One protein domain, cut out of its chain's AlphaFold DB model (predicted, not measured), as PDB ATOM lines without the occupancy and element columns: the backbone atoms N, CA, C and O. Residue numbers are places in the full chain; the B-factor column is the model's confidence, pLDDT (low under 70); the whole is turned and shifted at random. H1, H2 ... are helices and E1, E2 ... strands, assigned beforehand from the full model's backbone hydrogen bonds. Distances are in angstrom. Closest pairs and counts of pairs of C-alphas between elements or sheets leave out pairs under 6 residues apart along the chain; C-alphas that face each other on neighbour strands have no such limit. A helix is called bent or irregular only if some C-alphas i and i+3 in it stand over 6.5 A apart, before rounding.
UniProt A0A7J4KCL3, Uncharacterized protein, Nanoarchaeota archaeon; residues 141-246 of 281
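What this domain is: This is residues 141 to 246 of the 281 residues of an uncharacterized protein of Nanoarchaeota archaeon (UniProt A0A7J4KCL3). A strongly twisted sheet of five strands makes the middle, with H5 crossing one face and the short H4 on the opposite face. H1 packs on H4 at one end of the longest axis, the turn between E4 and E5 reaches the other end, and the small helices H2 and H3 graze the sheet. The printed part has 106 residues, in the order H1 E1 H2 H3 E2 E3 H4 E4 E5 H5. The sheet's order is E1 E3 E2 E4 E5, all antiparallel, and the class is mixed, helices and strands. The whole is compact, with a radius of gyration of the C-alphas of 12.9 A and spans of 39 by 29 by 22 A.

Where its parts are: H1 is residues 142 to 150, 13.7 A long, from C-alpha 142 at (16.036, 42.656, -25.724). E1 is residues 154 to 157, H2 160 to 164 and H3 167 to 170. E2, residues 180 to 184, is 13.4 A long; E3 is residues 190 to 193 and H4 199 to 202. E4, residues 210 to 216, is the longest strand at 17.9 A and begins at C-alpha 210 at (2.571, 28.995, -24.707). E5 is residues 223 to 226. H5, residues 237 to 246, is 15.8 A long and ends at C-alpha 246 at (-4.465, 26.969, -16.848); it is only just irregular, with C-alphas 238 and 241 6.6 A apart.

How they stand to each other: H1 is not on the sheet but touches H4, the C-alphas of Ala 148 and Glu 201 being closest at 4.5 A. Edge strand E1 is antiparallel to E3, with N 155 and O 192 at 2.8 A. H2 and H3 only graze the sheet. E2 and E3 form a hairpin, with N 191 and O 183 at 2.8 A. H4 has a height over the sheet of 7.8 A and is, only just, over none of its strands, two of its C-alphas falling on E3 and two on E2. E2 and E4 are antiparallel, with N 182 and O 212 at 2.8 A. E4 and E5 form a hairpin, with N 215 and O 225 at 2.8 A. H5, on the opposite face from H4, has a height over the sheet of 8.7 A and runs across the strands, at 86 degrees to E2 on the local plane. Its closest C-alphas to E4 are Ser 239 and Thr 210, 5.5 A apart. E1, H2 and H3, E2 make a split strand-helix-strand unit, two strands running the same way with E3 between them; E3, H4, E4 make another, with E2 between. Both crossovers are right-handed. Every O i to N i+4 pair is within hydrogen-bond range in H2, 3 of 5 in H1 and 3 of 6 in H5; H3 and H4 are too short for one.

The domain as a whole: The C-alphas farthest apart are those of Glu 142 and Tyr 219, at 39.4 A. The printed part has no cut and no long link. Mean pLDDT of the printed part is 88.8; residues 169, 172 to 176 and 194 to 197 are under 70.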
ATOM      1  N   SER A 141      14.116  42.004 -30.208       92.06
ATOM      2  CA  SER A 141      15.113  42.763 -29.450       92.06
ATOM      3  C   SER A 141      14.929  42.664 -27.924       92.06
ATOM      4  O   SER A 141      13.811  42.687 -27.400       92.06
ATOM      5  N   GLU A 142      16.048  42.595 -27.193       93.00
ATOM      6  CA  GLU A 142      16.036  42.656 -25.724       93.00
ATOM      7  C   GLU A 142      15.522  44.005 -25.205       93.00
ATOM      8  O   GLU A 142      15.013  44.057 -24.089       93.00
ATOM      9  N   ASP A 143      15.617  45.076 -25.998       94.56
ATOM     10  CA  ASP A 143      15.060  46.384 -25.645       94.56
ATOM     11  C   ASP A 143      13.528  46.323 -25.634       94.56
ATOM     12  O   ASP A 143      12.925  46.609 -24.603       94.56
ATOM     13  N   THR A 144      12.904  45.797 -26.694       93.56
ATOM     14  CA  THR A 144      11.450  45.544 -26.740       93.56
ATOM     15  C   THR A 144      11.001  44.621 -25.603       93.56
ATOM     16  O   THR A 144       9.980  44.858 -24.960       93.56
ATOM     17  N   ARG A 145      11.780  43.572 -25.302       95.50
ATOM     18  CA  ARG A 145      11.487  42.671 -24.176       95.50
ATOM     19  C   ARG A 145      11.512  43.400 -22.826       95.50
ATOM     20  O   ARG A 145      10.672  43.124 -21.977       95.50
ATOM     21  N   LYS A 146      12.484  44.293 -22.608       95.81
ATOM     22  CA  LYS A 146      12.609  45.087 -21.373       95.81
ATOM     23  C   LYS A 146      11.519  46.145 -21.260       95.81
ATOM     24  O   LYS A 146      10.974  46.333 -20.181       95.81
ATOM     25  N   GLU A 147      11.176  46.816 -22.357       93.94
ATOM     26  CA  GLU A 147      10.058  47.765 -22.400       93.94
ATOM     27  C   GLU A 147       8.755  47.094 -21.949       93.94
ATOM     28  O   GLU A 147       8.005  47.652 -21.143       93.94
ATOM     29  N   ALA A 148       8.553  45.842 -22.369       93.81
ATOM     30  CA  ALA A 148       7.402  45.048 -21.983       93.81
ATOM     31  C   ALA A 148       7.303  44.764 -20.470       93.81
ATOM     32  O   ALA A 148       6.201  44.538 -19.979       93.81
ATOM     33  N   GLU A 149       8.390  44.825 -19.693       94.00
ATOM     34  CA  GLU A 149       8.354  44.594 -18.234       94.00
ATOM     35  C   GLU A 149       7.469  45.607 -17.495       94.00
ATOM     36  O   GLU A 149       6.898  45.289 -16.454       94.00
ATOM     37  N   ASN A 150       7.307  46.807 -18.060       88.94
ATOM     38  CA  ASN A 150       6.445  47.855 -17.513       88.94
ATOM     39  C   ASN A 150       5.029  47.837 -18.110       88.94
ATOM     40  O   ASN A 150       4.224  48.728 -17.824       88.94
ATOM     41  N   SER A 151       4.716  46.852 -18.959       85.56
ATOM     42  CA  SER A 151       3.409  46.751 -19.599       85.56
ATOM     43  C   SER A 151       2.312  46.454 -18.586       85.56
ATOM     44  O   SER A 151       2.453  45.644 -17.669       85.56
ATOM     45  N   SER A 152       1.177  47.105 -18.799       78.56
ATOM     46  CA  SER A 152      -0.079  46.868 -18.095       78.56
ATOM     47  C   SER A 152      -1.186  46.666 -19.134       78.56
ATOM     48  O   SER A 152      -0.928  46.777 -20.328       78.56
ATOM     49  N   GLY A 153      -2.411  46.346 -18.711       79.00
ATOM     50  CA  GLY A 153      -3.528  46.148 -19.650       79.00
ATOM     51  C   GLY A 153      -3.834  44.689 -19.997       79.00
ATOM     52  O   GLY A 153      -4.655  44.423 -20.872       79.00
ATOM     53  N   TYR A 154      -3.247  43.740 -19.266       87.75
ATOM     54  CA  TYR A 154      -3.660  42.340 -19.291       87.75
ATOM     55  C   TYR A 154      -4.485  41.947 -18.057       87.75
ATOM     56  O   TYR A 154      -4.549  42.627 -17.024       87.75
ATOM     57  N   ILE A 155      -5.133  40.800 -18.180       89.19
ATOM     58  CA  ILE A 155      -5.909  40.129 -17.148       89.19
ATOM     59  C   ILE A 155      -5.181  38.844 -16.818       89.19
ATOM     60  O   ILE A 155      -4.904  38.070 -17.725       89.19
ATOM     61  N   GLU A 156      -4.894  38.605 -15.545       90.75
ATOM     62  CA  GLU A 156      -4.540  37.266 -15.086       90.75
ATOM     63  C   GLU A 156      -5.836  36.503 -14.797       90.75
ATOM     64  O   GLU A 156      -6.745  37.041 -14.161       90.75
ATOM     65  N   VAL A 157      -5.957  35.299 -15.349       88.94
ATOM     66  CA  VAL A 157      -7.161  34.473 -15.248       88.94
ATOM     67  C   VAL A 157      -6.955  33.471 -14.123       88.94
ATOM     68  O   VAL A 157      -6.300  32.447 -14.307       88.94
ATOM     69  N   ASP A 158      -7.502  33.789 -12.951       83.75
ATOM     70  CA  ASP A 158      -7.485  32.892 -11.793       83.75
ATOM     71  C   ASP A 158      -8.726  32.000 -11.742       83.75
ATOM     72  O   ASP A 158      -8.662  30.839 -11.347       83.75
ATOM     73  N   ASP A 159      -9.863  32.562 -12.140       85.38
ATOM     74  CA  ASP A 159     -11.171  31.930 -12.123       85.38
ATOM     75  C   ASP A 159     -12.097  32.581 -13.167       85.38
ATOM     76  O   ASP A 159     -11.732  33.527 -13.874       85.38
ATOM     77  N   VAL A 160     -13.337  32.097 -13.244       84.12
ATOM     78  CA  VAL A 160     -14.357  32.676 -14.131       84.12
ATOM     79  C   VAL A 160     -14.649  34.143 -13.771       84.12
ATOM     80  O   VAL A 160     -14.869  34.962 -14.664       84.12
ATOM     81  N   ASN A 161     -14.600  34.518 -12.486       86.56
ATOM     82  CA  ASN A 161     -14.877  35.890 -12.046       86.56
ATOM     83  C   ASN A 161     -13.835  36.886 -12.564       86.56
ATOM     84  O   ASN A 161     -14.177  38.027 -12.872       86.56
ATOM     85  N   SER A 162     -12.584  36.458 -12.711       85.88
ATOM     86  CA  SER A 162     -11.489  37.254 -13.270       85.88
ATOM     87  C   SER A 162     -11.816  37.739 -14.687       85.88
ATOM     88  O   SER A 162     -11.555  38.895 -15.024       85.88
ATOM     89  N   LEU A 163     -12.461  36.883 -15.491       84.31
ATOM     90  CA  LEU A 163     -12.944  37.227 -16.829       84.31
ATOM     91  C   LEU A 163     -14.209  38.092 -16.768       84.31
ATOM     92  O   LEU A 163     -14.292  39.106 -17.459       84.31
ATOM     93  N   VAL A 164     -15.178  37.734 -15.916       84.00
ATOM     94  CA  VAL A 164     -16.441  38.485 -15.761       84.00
ATOM     95  C   VAL A 164     -16.180  39.943 -15.370       84.00
ATOM     96  O   VAL A 164     -16.710  40.858 -15.999       84.00
ATOM     97  N   ASN A 165     -15.319  40.164 -14.377       84.31
ATOM     98  CA  ASN A 165     -15.009  41.488 -13.832       84.31
ATOM     99  C   ASN A 165     -14.273  42.393 -14.824       84.31
ATOM    100  O   ASN A 165     -14.216  43.606 -14.631       84.31
ATOM    101  N   LYS A 166     -13.689  41.810 -15.874       81.25
ATOM    102  CA  LYS A 166     -12.915  42.520 -16.890       81.25
ATOM    103  C   LYS A 166     -13.442  42.257 -18.304       81.25
ATOM    104  O   LYS A 166     -12.701  42.412 -19.274       81.25
ATOM    105  N   LYS A 167     -14.740  41.933 -18.439       75.81
ATOM    106  CA  LYS A 167     -15.408  41.745 -19.740       75.81
ATOM    107  C   LYS A 167     -15.201  42.928 -20.683       75.81
ATOM    108  O   LYS A 167     -14.992  42.699 -21.863       75.81
ATOM    109  N   ASP A 168     -15.180  44.161 -20.183       73.88
ATOM    110  CA  ASP A 168     -14.952  45.348 -21.022       73.88
ATOM    111  C   ASP A 168     -13.552  45.386 -21.669       73.88
ATOM    112  O   ASP A 168     -13.386  45.977 -22.735       73.88
ATOM    113  N   ILE A 169     -12.553  44.752 -21.041       69.56
ATOM    114  CA  ILE A 169     -11.186  44.627 -21.577       69.56
ATOM    115  C   ILE A 169     -11.123  43.491 -22.606       69.56
ATOM    116  O   ILE A 169     -10.486  43.645 -23.641       69.56
ATOM    117  N   ILE A 170     -11.816  42.378 -22.341       72.19
ATOM    118  CA  ILE A 170     -11.872  41.204 -23.232       72.19
ATOM    119  C   ILE A 170     -12.702  41.500 -24.492       72.19
ATOM    120  O   ILE A 170     -12.329  41.111 -25.592       72.19
ATOM    121  N   PHE A 171     -13.825  42.199 -24.328       71.50
ATOM    122  CA  PHE A 171     -14.829  42.481 -25.357       71.50
ATOM    123  C   PHE A 171     -14.913  43.983 -25.628       71.50
ATOM    124  O   PHE A 171     -15.976  44.599 -25.496       71.50
ATOM    125  N   HIS A 172     -13.775  44.592 -25.975       62.62
ATOM    126  CA  HIS A 172     -13.686  46.029 -26.220       62.62
ATOM    127  C   HIS A 172     -14.815  46.524 -27.147       62.62
ATOM    128  O   HIS A 172     -15.149  45.892 -28.151       62.62
ATOM    129  N   ARG A 173     -15.373  47.709 -26.854       52.03
ATOM    130  CA  ARG A 173     -16.582  48.278 -27.499       52.03
ATOM    131  C   ARG A 173     -16.546  48.418 -29.029       52.03
ATOM    132  O   ARG A 173     -17.583  48.715 -29.611       52.03
ATOM    133  N   LEU A 174     -15.382  48.279 -29.666       50.59
ATOM    134  CA  LEU A 174     -15.178  48.638 -31.073       50.59
ATOM    135  C   LEU A 174     -15.252  47.447 -32.035       50.59
ATOM    136  O   LEU A 174     -15.683  47.653 -33.166       50.59
ATOM    137  N   ASN A 175     -14.873  46.228 -31.626       61.94
ATOM    138  CA  ASN A 175     -15.029  45.037 -32.468       61.94
ATOM    139  C   ASN A 175     -14.903  43.731 -31.660       61.94
ATOM    140  O   ASN A 175     -13.843  43.436 -31.115       61.94
ATOM    141  N   ARG A 176     -15.990  42.958 -31.592       66.12
ATOM    142  CA  ARG A 176     -16.116  41.753 -30.749       66.12
ATOM    143  C   ARG A 176     -15.578  40.483 -31.406       66.12
ATOM    144  O   ARG A 176     -15.365  39.489 -30.722       66.12
ATOM    145  N   ASP A 177     -15.333  40.527 -32.713       71.31
ATOM    146  CA  ASP A 177     -14.900  39.355 -33.476       71.31
ATOM    147  C   ASP A 177     -13.385  39.138 -33.450       71.31
ATOM    148  O   ASP A 177     -12.911  38.098 -33.917       71.31
ATOM    149  N   ILE A 178     -12.630  40.094 -32.901       78.06
ATOM    150  CA  ILE A 178     -11.171  40.070 -32.934       78.06
ATOM    151  C   ILE A 178     -10.625  39.194 -31.797       78.06
ATOM    152  O   ILE A 178     -10.908  39.470 -30.624       78.06
ATOM    153  N   PRO A 179      -9.818  38.165 -32.115       86.38
ATOM    154  CA  PRO A 179      -9.105  37.391 -31.109       86.38
ATOM    155  C   PRO A 179      -8.222  38.276 -30.217       86.38
ATOM    156  O   PRO A 179      -7.600  39.226 -30.684       86.38
ATOM    157  N   GLN A 180      -8.176  37.958 -28.928       89.88
ATOM    158  CA  GLN A 180      -7.322  38.610 -27.941       89.88
ATOM    159  C   GLN A 180      -6.006  37.856 -27.800       89.88
ATOM    160  O   GLN A 180      -5.968  36.634 -27.931       89.88
ATOM    161  N   THR A 181      -4.934  38.559 -27.472       93.25
ATOM    162  CA  THR A 181      -3.649  37.922 -27.187       93.25
ATOM    163  C   THR A 181      -3.706  37.192 -25.856       93.25
ATOM    164  O   THR A 181      -4.191  37.734 -24.862       93.25
ATOM    165  N   TYR A 182      -3.155  35.984 -25.794       95.69
ATOM    166  CA  TYR A 182      -2.942  35.278 -24.540       95.69
ATOM    167  C   TYR A 182      -1.527  34.726 -24.428       95.69
ATOM    168  O   TYR A 182      -0.850  34.449 -25.419       95.69
ATOM    169  N   VAL A 183      -1.102  34.524 -23.185       97.88
ATOM    170  CA  VAL A 183       0.114  33.785 -22.839       97.88
ATOM    171  C   VAL A 183      -0.138  32.931 -21.606       97.88
ATOM    172  O   VAL A 183      -0.915  33.310 -20.730       97.88
ATOM    173  N   VAL A 184       0.548  31.797 -21.500       98.25
ATOM    174  CA  VAL A 184       0.638  31.047 -20.243       98.25
ATOM    175  C   VAL A 184       2.061  31.161 -19.725       98.25
ATOM    176  O   VAL A 184       3.015  30.772 -20.398       98.25
ATOM    177  N   LEU A 185       2.200  31.715 -18.528       97.94
ATOM    178  CA  LEU A 185       3.488  31.956 -17.885       97.94
ATOM    179  C   LEU A 185       4.073  30.680 -17.252       97.94
ATOM    180  O   LEU A 185       3.345  29.709 -17.052       97.94
ATOM    181  N   PRO A 186       5.363  30.666 -16.857       96.88
ATOM    182  CA  PRO A 186       5.999  29.500 -16.227       96.88
ATOM    183  C   PRO A 186       5.321  29.050 -14.924       96.88
ATOM    184  O   PRO A 186       5.329  27.868 -14.588       96.88
ATOM    185  N   ASN A 187       4.675  29.979 -14.214       94.69
ATOM    186  CA  ASN A 187       3.843  29.699 -13.039       94.69
ATOM    187  C   ASN A 187       2.446  29.139 -13.392       94.69
ATOM    188  O   ASN A 187       1.600  29.013 -12.509       94.69
ATOM    189  N   LYS A 188       2.210  28.808 -14.668       93.88
ATOM    190  CA  LYS A 188       0.967  28.276 -15.247       93.88
ATOM    191  C   LYS A 188      -0.228  29.228 -15.219       93.88
ATOM    192  O   LYS A 188      -1.351  28.800 -15.477       93.88
ATOM    193  N   LYS A 189      -0.004  30.512 -14.938       93.88
ATOM    194  CA  LYS A 189      -1.054  31.528 -15.007       93.88
ATOM    195  C   LYS A 189      -1.305  31.929 -16.452       93.88
ATOM    196  O   LYS A 189      -0.369  32.279 -17.172       93.88
ATOM    197  N   LEU A 190      -2.573  31.877 -16.851       95.75
ATOM    198  CA  LEU A 190      -3.039  32.427 -18.115       95.75
ATOM    199  C   LEU A 190      -3.176  33.939 -17.969       95.75
ATOM    200  O   LEU A 190      -3.827  34.426 -17.042       95.75
ATOM    201  N   ARG A 191      -2.593  34.672 -18.909       94.75
ATOM    202  CA  ARG A 191      -2.826  36.099 -19.079       94.75
ATOM    203  C   ARG A 191      -3.445  36.377 -20.428       94.75
ATOM    204  O   ARG A 191      -3.076  35.745 -21.413       94.75
ATOM    205  N   ILE A 192      -4.359  37.337 -20.454       92.19
ATOM    206  CA  ILE A 192      -5.066  37.772 -21.657       92.19
ATOM    207  C   ILE A 192      -4.914  39.282 -21.777       92.19
ATOM    208  O   ILE A 192      -5.266  40.010 -20.849       92.19
ATOM    209  N   GLY A 193      -4.352  39.741 -22.887       87.25
ATOM    210  CA  GLY A 193      -4.197  41.153 -23.223       87.25
ATOM    211  C   GLY A 193      -5.254  41.617 -24.216       87.25
ATOM    212  O   GLY A 193      -5.748  40.826 -25.015       87.25
ATOM    213  N   GLY A 194      -5.594  42.904 -24.150       69.44
ATOM    214  CA  GLY A 194      -6.503  43.565 -25.089       69.44
ATOM    215  C   GLY A 194      -5.980  43.680 -26.535       69.44
ATOM    216  O   GLY A 194      -4.853  43.304 -26.845       69.44
ATOM    217  N   PHE A 195      -6.785  44.309 -27.401       62.41
ATOM    218  CA  PHE A 195      -6.617  44.419 -28.865       62.41
ATOM    219  C   PHE A 195      -5.262  44.944 -29.396       62.41
ATOM    220  O   PHE A 195      -4.935  44.689 -30.550       62.41
ATOM    221  N   LEU A 196      -4.490  45.694 -28.603       59.75
ATOM    222  CA  LEU A 196      -3.234  46.320 -29.049       59.75
ATOM    223  C   LEU A 196      -1.974  45.669 -28.468       59.75
ATOM    224  O   LEU A 196      -0.879  46.123 -28.789       59.75
ATOM    225  N   HIS A 197      -2.109  44.660 -27.603       65.00
ATOM    226  CA  HIS A 197      -0.963  44.143 -26.866       65.00
ATOM    227  C   HIS A 197      -0.243  43.033 -27.617       65.00
ATOM    228  O   HIS A 197      -0.784  41.950 -27.834       65.00
ATOM    229  N   GLU A 198       1.024  43.277 -27.936       83.31
ATOM    230  CA  GLU A 198       1.920  42.227 -28.400       83.31
ATOM    231  C   GLU A 198       2.106  41.164 -27.306       83.31
ATOM    232  O   GLU A 198       2.092  41.452 -26.107       83.31
ATOM    233  N   HIS A 199       2.333  39.911 -27.701       94.12
ATOM    234  CA  HIS A 199       2.481  38.782 -26.769       94.12
ATOM    235  C   HIS A 199       3.509  39.043 -25.659       94.12
ATOM    236  O   HIS A 199       3.323  38.613 -24.522       94.12
ATOM    237  N   VAL A 200       4.589  39.760 -25.985       95.50
ATOM    238  CA  VAL A 200       5.654  40.098 -25.034       95.50
ATOM    239  C   VAL A 200       5.181  41.069 -23.951       95.50
ATOM    240  O   VAL A 200       5.582  40.920 -22.800       95.50
ATOM    241  N   GLU A 201       4.279  41.995 -24.278       94.38
ATOM    242  CA  GLU A 201       3.666  42.930 -23.326       94.38
ATOM    243  C   GLU A 201       2.739  42.192 -22.358       94.38
ATOM    244  O   GLU A 201       2.820  42.385 -21.145       94.38
ATOM    245  N   VAL A 202       1.919  41.267 -22.872       94.94
ATOM    246  CA  VAL A 202       1.047  40.407 -22.046       94.94
ATOM    247  C   VAL A 202       1.875  39.492 -21.134       94.94
ATOM    248  O   VAL A 202       1.511  39.238 -19.981       94.94
ATOM    249  N   ALA A 203       3.029  39.033 -21.620       96.31
ATOM    250  CA  ALA A 203       3.994  38.276 -20.835       96.31
ATOM    251  C   ALA A 203       4.820  39.142 -19.872       96.31
ATOM    252  O   ALA A 203       5.570  38.590 -19.070       96.31
ATOM    253  N   SER A 204       4.726  40.472 -19.926       95.44
ATOM    254  CA  SER A 204       5.610  41.394 -19.201       95.44
ATOM    255  C   SER A 204       7.101  41.086 -19.418       95.44
ATOM    256  O   SER A 204       7.881  41.043 -18.468       95.44
ATOM    257  N   GLY A 205       7.483  40.746 -20.651       95.31
ATOM    258  CA  GLY A 205       8.854  40.377 -21.008       95.31
ATOM    259  C   GLY A 205       9.324  39.002 -20.512       95.31
ATOM    260  O   GLY A 205      10.510  38.689 -20.666       95.31
ATOM    261  N   ASN A 206       8.443  38.184 -19.919       97.12
ATOM    262  CA  ASN A 206       8.772  36.834 -19.458       97.12
ATOM    263  C   ASN A 206       8.855  35.830 -20.615       97.12
ATOM    264  O   ASN A 206       8.248  36.002 -21.673       97.12
ATOM    265  N   ASP A 207       9.577  34.739 -20.372       98.12
ATOM    266  CA  ASP A 207       9.467  33.531 -21.187       98.12
ATOM    267  C   ASP A 207       8.087  32.892 -20.951       98.12
ATOM    268  O   ASP A 207       7.501  33.048 -19.876       98.12
ATOM    269  N   VAL A 208       7.563  32.165 -21.935       98.69
ATOM    270  CA  VAL A 208       6.199  31.614 -21.885       98.69
ATOM    271  C   VAL A 208       6.193  30.105 -22.097       98.69
ATOM    272  O   VAL A 208       7.041  29.555 -22.795       98.69
ATOM    273  N   LEU A 209       5.206  29.427 -21.513       98.62
ATOM    274  CA  LEU A 209       4.904  28.023 -21.800       98.62
ATOM    275  C   LEU A 209       4.106  27.874 -23.100       98.62
ATOM    276  O   LEU A 209       4.217  26.860 -23.779       98.62
ATOM    277  N   THR A 210       3.285  28.870 -23.431       98.62
ATOM    278  CA  THR A 210       2.571  28.995 -24.707       98.62
ATOM    279  C   THR A 210       2.079  30.433 -24.880       98.62
ATOM    280  O   THR A 210       2.010  31.191 -23.909       98.62
ATOM    281  N   ALA A 211       1.740  30.807 -26.106       98.19
ATOM    282  CA  ALA A 211       1.265  32.125 -26.496       98.19
ATOM    283  C   ALA A 211       0.438  32.012 -27.782       98.19
ATOM    284  O   ALA A 211       0.715  31.148 -28.615       98.19
ATOM    285  N   GLY A 212      -0.539  32.890 -27.960       97.00
ATOM    286  CA  GLY A 212      -1.326  32.924 -29.184       97.00
ATOM    287  C   GLY A 212      -2.525  33.847 -29.083       97.00
ATOM    288  O   GLY A 212      -2.565  34.765 -28.263       97.00
ATOM    289  N   GLU A 213      -3.534  33.559 -29.894       95.00
ATOM    290  CA  GLU A 213      -4.774  34.319 -29.947       95.00
ATOM    291  C   GLU A 213      -5.944  33.479 -29.410       95.00
ATOM    292  O   GLU A 213      -6.062  32.295 -29.724       95.00
ATOM    293  N   ILE A 214      -6.821  34.081 -28.602       93.44
ATOM    294  CA  ILE A 214      -7.976  33.438 -27.960       93.44
ATOM    295  C   ILE A 214      -9.235  34.293 -28.111       93.44
ATOM    296  O   ILE A 214      -9.192  35.520 -28.051       93.44
ATOM    297  N   ARG A 215     -10.390  33.653 -28.274       91.81
ATOM    298  CA  ARG A 215     -11.699  34.309 -28.306       91.81
ATOM    299  C   ARG A 215     -12.685  33.552 -27.437       91.81
ATOM    300  O   ARG A 215     -12.730  32.321 -27.456       91.81
ATOM    301  N   PHE A 216     -13.520  34.314 -26.749       89.44
ATOM    302  CA  PHE A 216     -14.579  33.802 -25.894       89.44
ATOM    303  C   PHE A 216     -15.948  34.118 -26.487       89.44
ATOM    304  O   PHE A 216     -16.112  35.123 -27.178       89.44
ATOM    305  N   ASP A 217     -16.930  33.279 -26.192       89.88
ATOM    306  CA  ASP A 217     -18.333  33.625 -26.353       89.88
ATOM    307  C   ASP A 217     -18.693  34.758 -25.382       89.88
ATOM    308  O   ASP A 217     -18.343  34.728 -24.200       89.88
ATOM    309  N   GLU A 218     -19.400  35.774 -25.868       83.12
ATOM    310  CA  GLU A 218     -19.731  36.967 -25.080       83.12
ATOM    311  C   GLU A 218     -20.621  36.648 -23.865       83.12
ATOM    312  O   GLU A 218     -20.490  37.245 -22.781       83.12
ATOM    313  N   TYR A 219     -21.532  35.693 -24.041       84.38
ATOM    314  CA  TYR A 219     -22.553  35.364 -23.061       84.38
ATOM    315  C   TYR A 219     -22.047  34.305 -22.091       84.38
ATOM    316  O   TYR A 219     -22.112  34.513 -20.876       84.38
ATOM    317  N   THR A 220     -21.512  33.203 -22.615       89.62
ATOM    318  CA  THR A 220     -21.108  32.036 -21.824       89.62
ATOM    319  C   THR A 220     -19.672  32.114 -21.321       89.62
ATOM    320  O   THR A 220     -19.346  31.404 -20.374       89.62
ATOM    321  N   LEU A 221     -18.829  32.976 -21.907       88.75
ATOM    322  CA  LEU A 221     -17.375  33.002 -21.696       88.75
ATOM    323  C   LEU A 221     -16.666  31.699 -22.080       88.75
ATOM    324  O   LEU A 221     -15.501  31.516 -21.733       88.75
ATOM    325  N   GLU A 222     -17.329  30.789 -22.787       92.88
ATOM    326  CA  GLU A 222     -16.663  29.604 -23.314       92.88
ATOM    327  C   GLU A 222     -15.643  30.019 -24.373       92.88
ATOM    328  O   GLU A 222     -15.895  30.917 -25.175       92.88
ATOM    329  N   VAL A 223     -14.484  29.366 -24.403       93.69
ATOM    330  CA  VAL A 223     -13.511  29.558 -25.479       93.69
ATOM    331  C   VAL A 223     -14.145  29.050 -26.771       93.69
ATOM    332  O   VAL A 223     -14.502  27.878 -26.875       93.69
ATOM    333  N   ILE A 224     -14.282  29.923 -27.767       94.56
ATOM    334  CA  ILE A 224     -14.843  29.583 -29.088       94.56
ATOM    335  C   ILE A 224     -13.774  29.516 -30.176       94.56
ATOM    336  O   ILE A 224     -14.025  28.989 -31.257       94.56
ATOM    337  N   TYR A 225     -12.594  30.070 -29.908       95.19
ATOM    338  CA  TYR A 225     -11.448  30.013 -30.804       95.19
ATOM    339  C   TYR A 225     -10.156  30.172 -30.007       95.19
ATOM    340  O   TYR A 225     -10.085  31.023 -29.122       95.19
ATOM    341  N   ILE A 226      -9.140  29.381 -30.332       97.00
ATOM    342  CA  ILE A 226      -7.791  29.521 -29.800       97.00
ATOM    343  C   ILE A 226      -6.758  28.959 -30.781       97.00
ATOM    344  O   ILE A 226      -6.949  27.880 -31.337       97.00
ATOM    345  N   ASN A 227      -5.653  29.669 -30.983       97.81
ATOM    346  CA  ASN A 227      -4.523  29.233 -31.806       97.81
ATOM    347  C   ASN A 227      -3.191  29.458 -31.066       97.81
ATOM    348  O   ASN A 227      -3.175  30.032 -29.984       97.81
ATOM    349  N   ASN A 228      -2.071  29.039 -31.653       98.00
ATOM    350  CA  ASN A 228      -0.715  29.269 -31.130       98.00
ATOM    351  C   ASN A 228       0.032  30.400 -31.874       98.00
ATOM    352  O   ASN A 228       1.265  30.410 -31.940       98.00
ATOM    353  N   ARG A 229      -0.692  31.326 -32.514       96.56
ATOM    354  CA  ARG A 229      -0.096  32.345 -33.382       96.56
ATOM    355  C   ARG A 229       0.636  33.403 -32.564       96.56
ATOM    356  O   ARG A 229       0.026  34.339 -32.069       96.56
ATOM    357  N   SER A 230       1.961  33.312 -32.501       95.69
ATOM    358  CA  SER A 230       2.794  34.340 -31.876       95.69
ATOM    359  C   SER A 230       4.067  34.606 -32.672       95.69
ATOM    360  O   SER A 230       4.966  33.770 -32.698       95.69
ATOM    361  N   ASN A 231       4.187  35.814 -33.232       91.44
ATOM    362  CA  ASN A 231       5.386  36.258 -33.960       91.44
ATOM    363  C   ASN A 231       6.570  36.611 -33.034       91.44
ATOM    364  O   ASN A 231       7.632  37.009 -33.500       91.44
ATOM    365  N   GLY A 232       6.381  36.523 -31.713       94.69
ATOM    366  CA  GLY A 232       7.422  36.784 -30.717       94.69
ATOM    367  C   GLY A 232       7.971  35.522 -30.056       94.69
ATOM    368  O   GLY A 232       9.124  35.515 -29.641       94.69
ATOM    369  N   TYR A 233       7.164  34.462 -29.955       98.00
ATOM    370  CA  TYR A 233       7.511  33.249 -29.203       98.00
ATOM    371  C   TYR A 233       7.444  31.970 -30.038       98.00
ATOM    372  O   TYR A 233       8.181  31.028 -29.746       98.00
ATOM    373  N   TYR A 234       6.600  31.938 -31.076       97.88
ATOM    374  CA  TYR A 234       6.421  30.801 -31.980       97.88
ATOM    375  C   TYR A 234       6.260  29.454 -31.251       97.88
ATOM    376  O   TYR A 234       7.097  28.581 -31.459       97.88
ATOM    377  N   PRO A 235       5.279  29.274 -30.351       98.31
ATOM    378  CA  PRO A 235       5.155  28.044 -29.575       98.31
ATOM    379  C   PRO A 235       4.682  26.856 -30.421       98.31
ATOM    380  O   PRO A 235       3.846  27.015 -31.303       98.31
ATOM    381  N   ASP A 236       5.168  25.650 -30.126       98.12
ATOM    382  CA  ASP A 236       4.719  24.414 -30.782       98.12
ATOM    383  C   ASP A 236       3.280  24.028 -30.387       98.12
ATOM    384  O   ASP A 236       2.799  24.381 -29.304       98.12
ATOM    385  N   SER A 237       2.603  23.244 -31.228       97.31
ATOM    386  CA  SER A 237       1.237  22.764 -30.978       97.31
ATOM    387  C   SER A 237       1.109  21.937 -29.689       97.31
ATOM    388  O   SER A 237       0.108  22.052 -28.979       97.31
ATOM    389  N   SER A 238       2.156  21.198 -29.295       96.94
ATOM    390  CA  SER A 238       2.200  20.448 -28.028       96.94
ATOM    391  C   SER A 238       2.063  21.333 -26.782       96.94
ATOM    392  O   SER A 238       1.725  20.846 -25.698       96.94
ATOM    393  N   SER A 239       2.270  22.646 -26.920       98.00
ATOM    394  CA  SER A 239       2.098  23.617 -25.842       98.00
ATOM    395  C   SER A 239       0.631  23.864 -25.451       98.00
ATOM    396  O   SER A 239       0.388  24.410 -24.371       98.00
ATOM    397  N   PHE A 240      -0.347  23.399 -26.248       98.06
ATOM    398  CA  PHE A 240      -1.785  23.515 -25.944       98.06
ATOM    399  C   PHE A 240      -2.139  22.999 -24.547       98.06
ATOM    400  O   PHE A 240      -2.971  23.577 -23.848       98.06
ATOM    401  N   ARG A 241      -1.435  21.958 -24.086       97.25
ATOM    402  CA  ARG A 241      -1.603  21.383 -22.747       97.25
ATOM    403  C   ARG A 241      -1.552  22.425 -21.623       97.25
ATOM    404  O   ARG A 241      -2.221  22.254 -20.612       97.25
ATOM    405  N   TYR A 242      -0.779  23.502 -21.784       97.69
ATOM    406  CA  TYR A 242      -0.657  24.545 -20.766       97.69
ATOM    407  C   TYR A 242      -1.883  25.451 -20.722       97.69
ATOM    408  O   TYR A 242      -2.250  25.906 -19.643       97.69
ATOM    409  N   VAL A 243      -2.568  25.636 -21.855       97.06
ATOM    410  CA  VAL A 243      -3.901  26.246 -21.876       97.06
ATOM    411  C   VAL A 243      -4.866  25.356 -21.097       97.06
ATOM    412  O   VAL A 243      -5.506  25.836 -20.161       97.06
ATOM    413  N   THR A 244      -4.910  24.054 -21.407       95.81
ATOM    414  CA  THR A 244      -5.764  23.084 -20.700       95.81
ATOM    415  C   THR A 244      -5.506  23.080 -19.196       95.81
ATOM    416  O   THR A 244      -6.446  23.058 -18.409       95.81
ATOM    417  N   GLU A 245      -4.239  23.112 -18.777       94.69
ATOM    418  CA  GLU A 245      -3.869  23.192 -17.363       94.69
ATOM    419  C   GLU A 245      -4.330  24.503 -16.720       94.69
ATOM    420  O   GLU A 245      -4.897  24.461 -15.633       94.69
ATOM    421  N   SER A 246      -4.130  25.644 -17.389       94.25
ATOM    422  CA  SER A 246      -4.465  26.969 -16.848       94.25
ATOM    423  C   SER A 246      -5.970  27.227 -16.707       94.25
ATOM    424  O   SER A 246      -6.383  27.969 -15.825       94.25
TER     425      SER A 246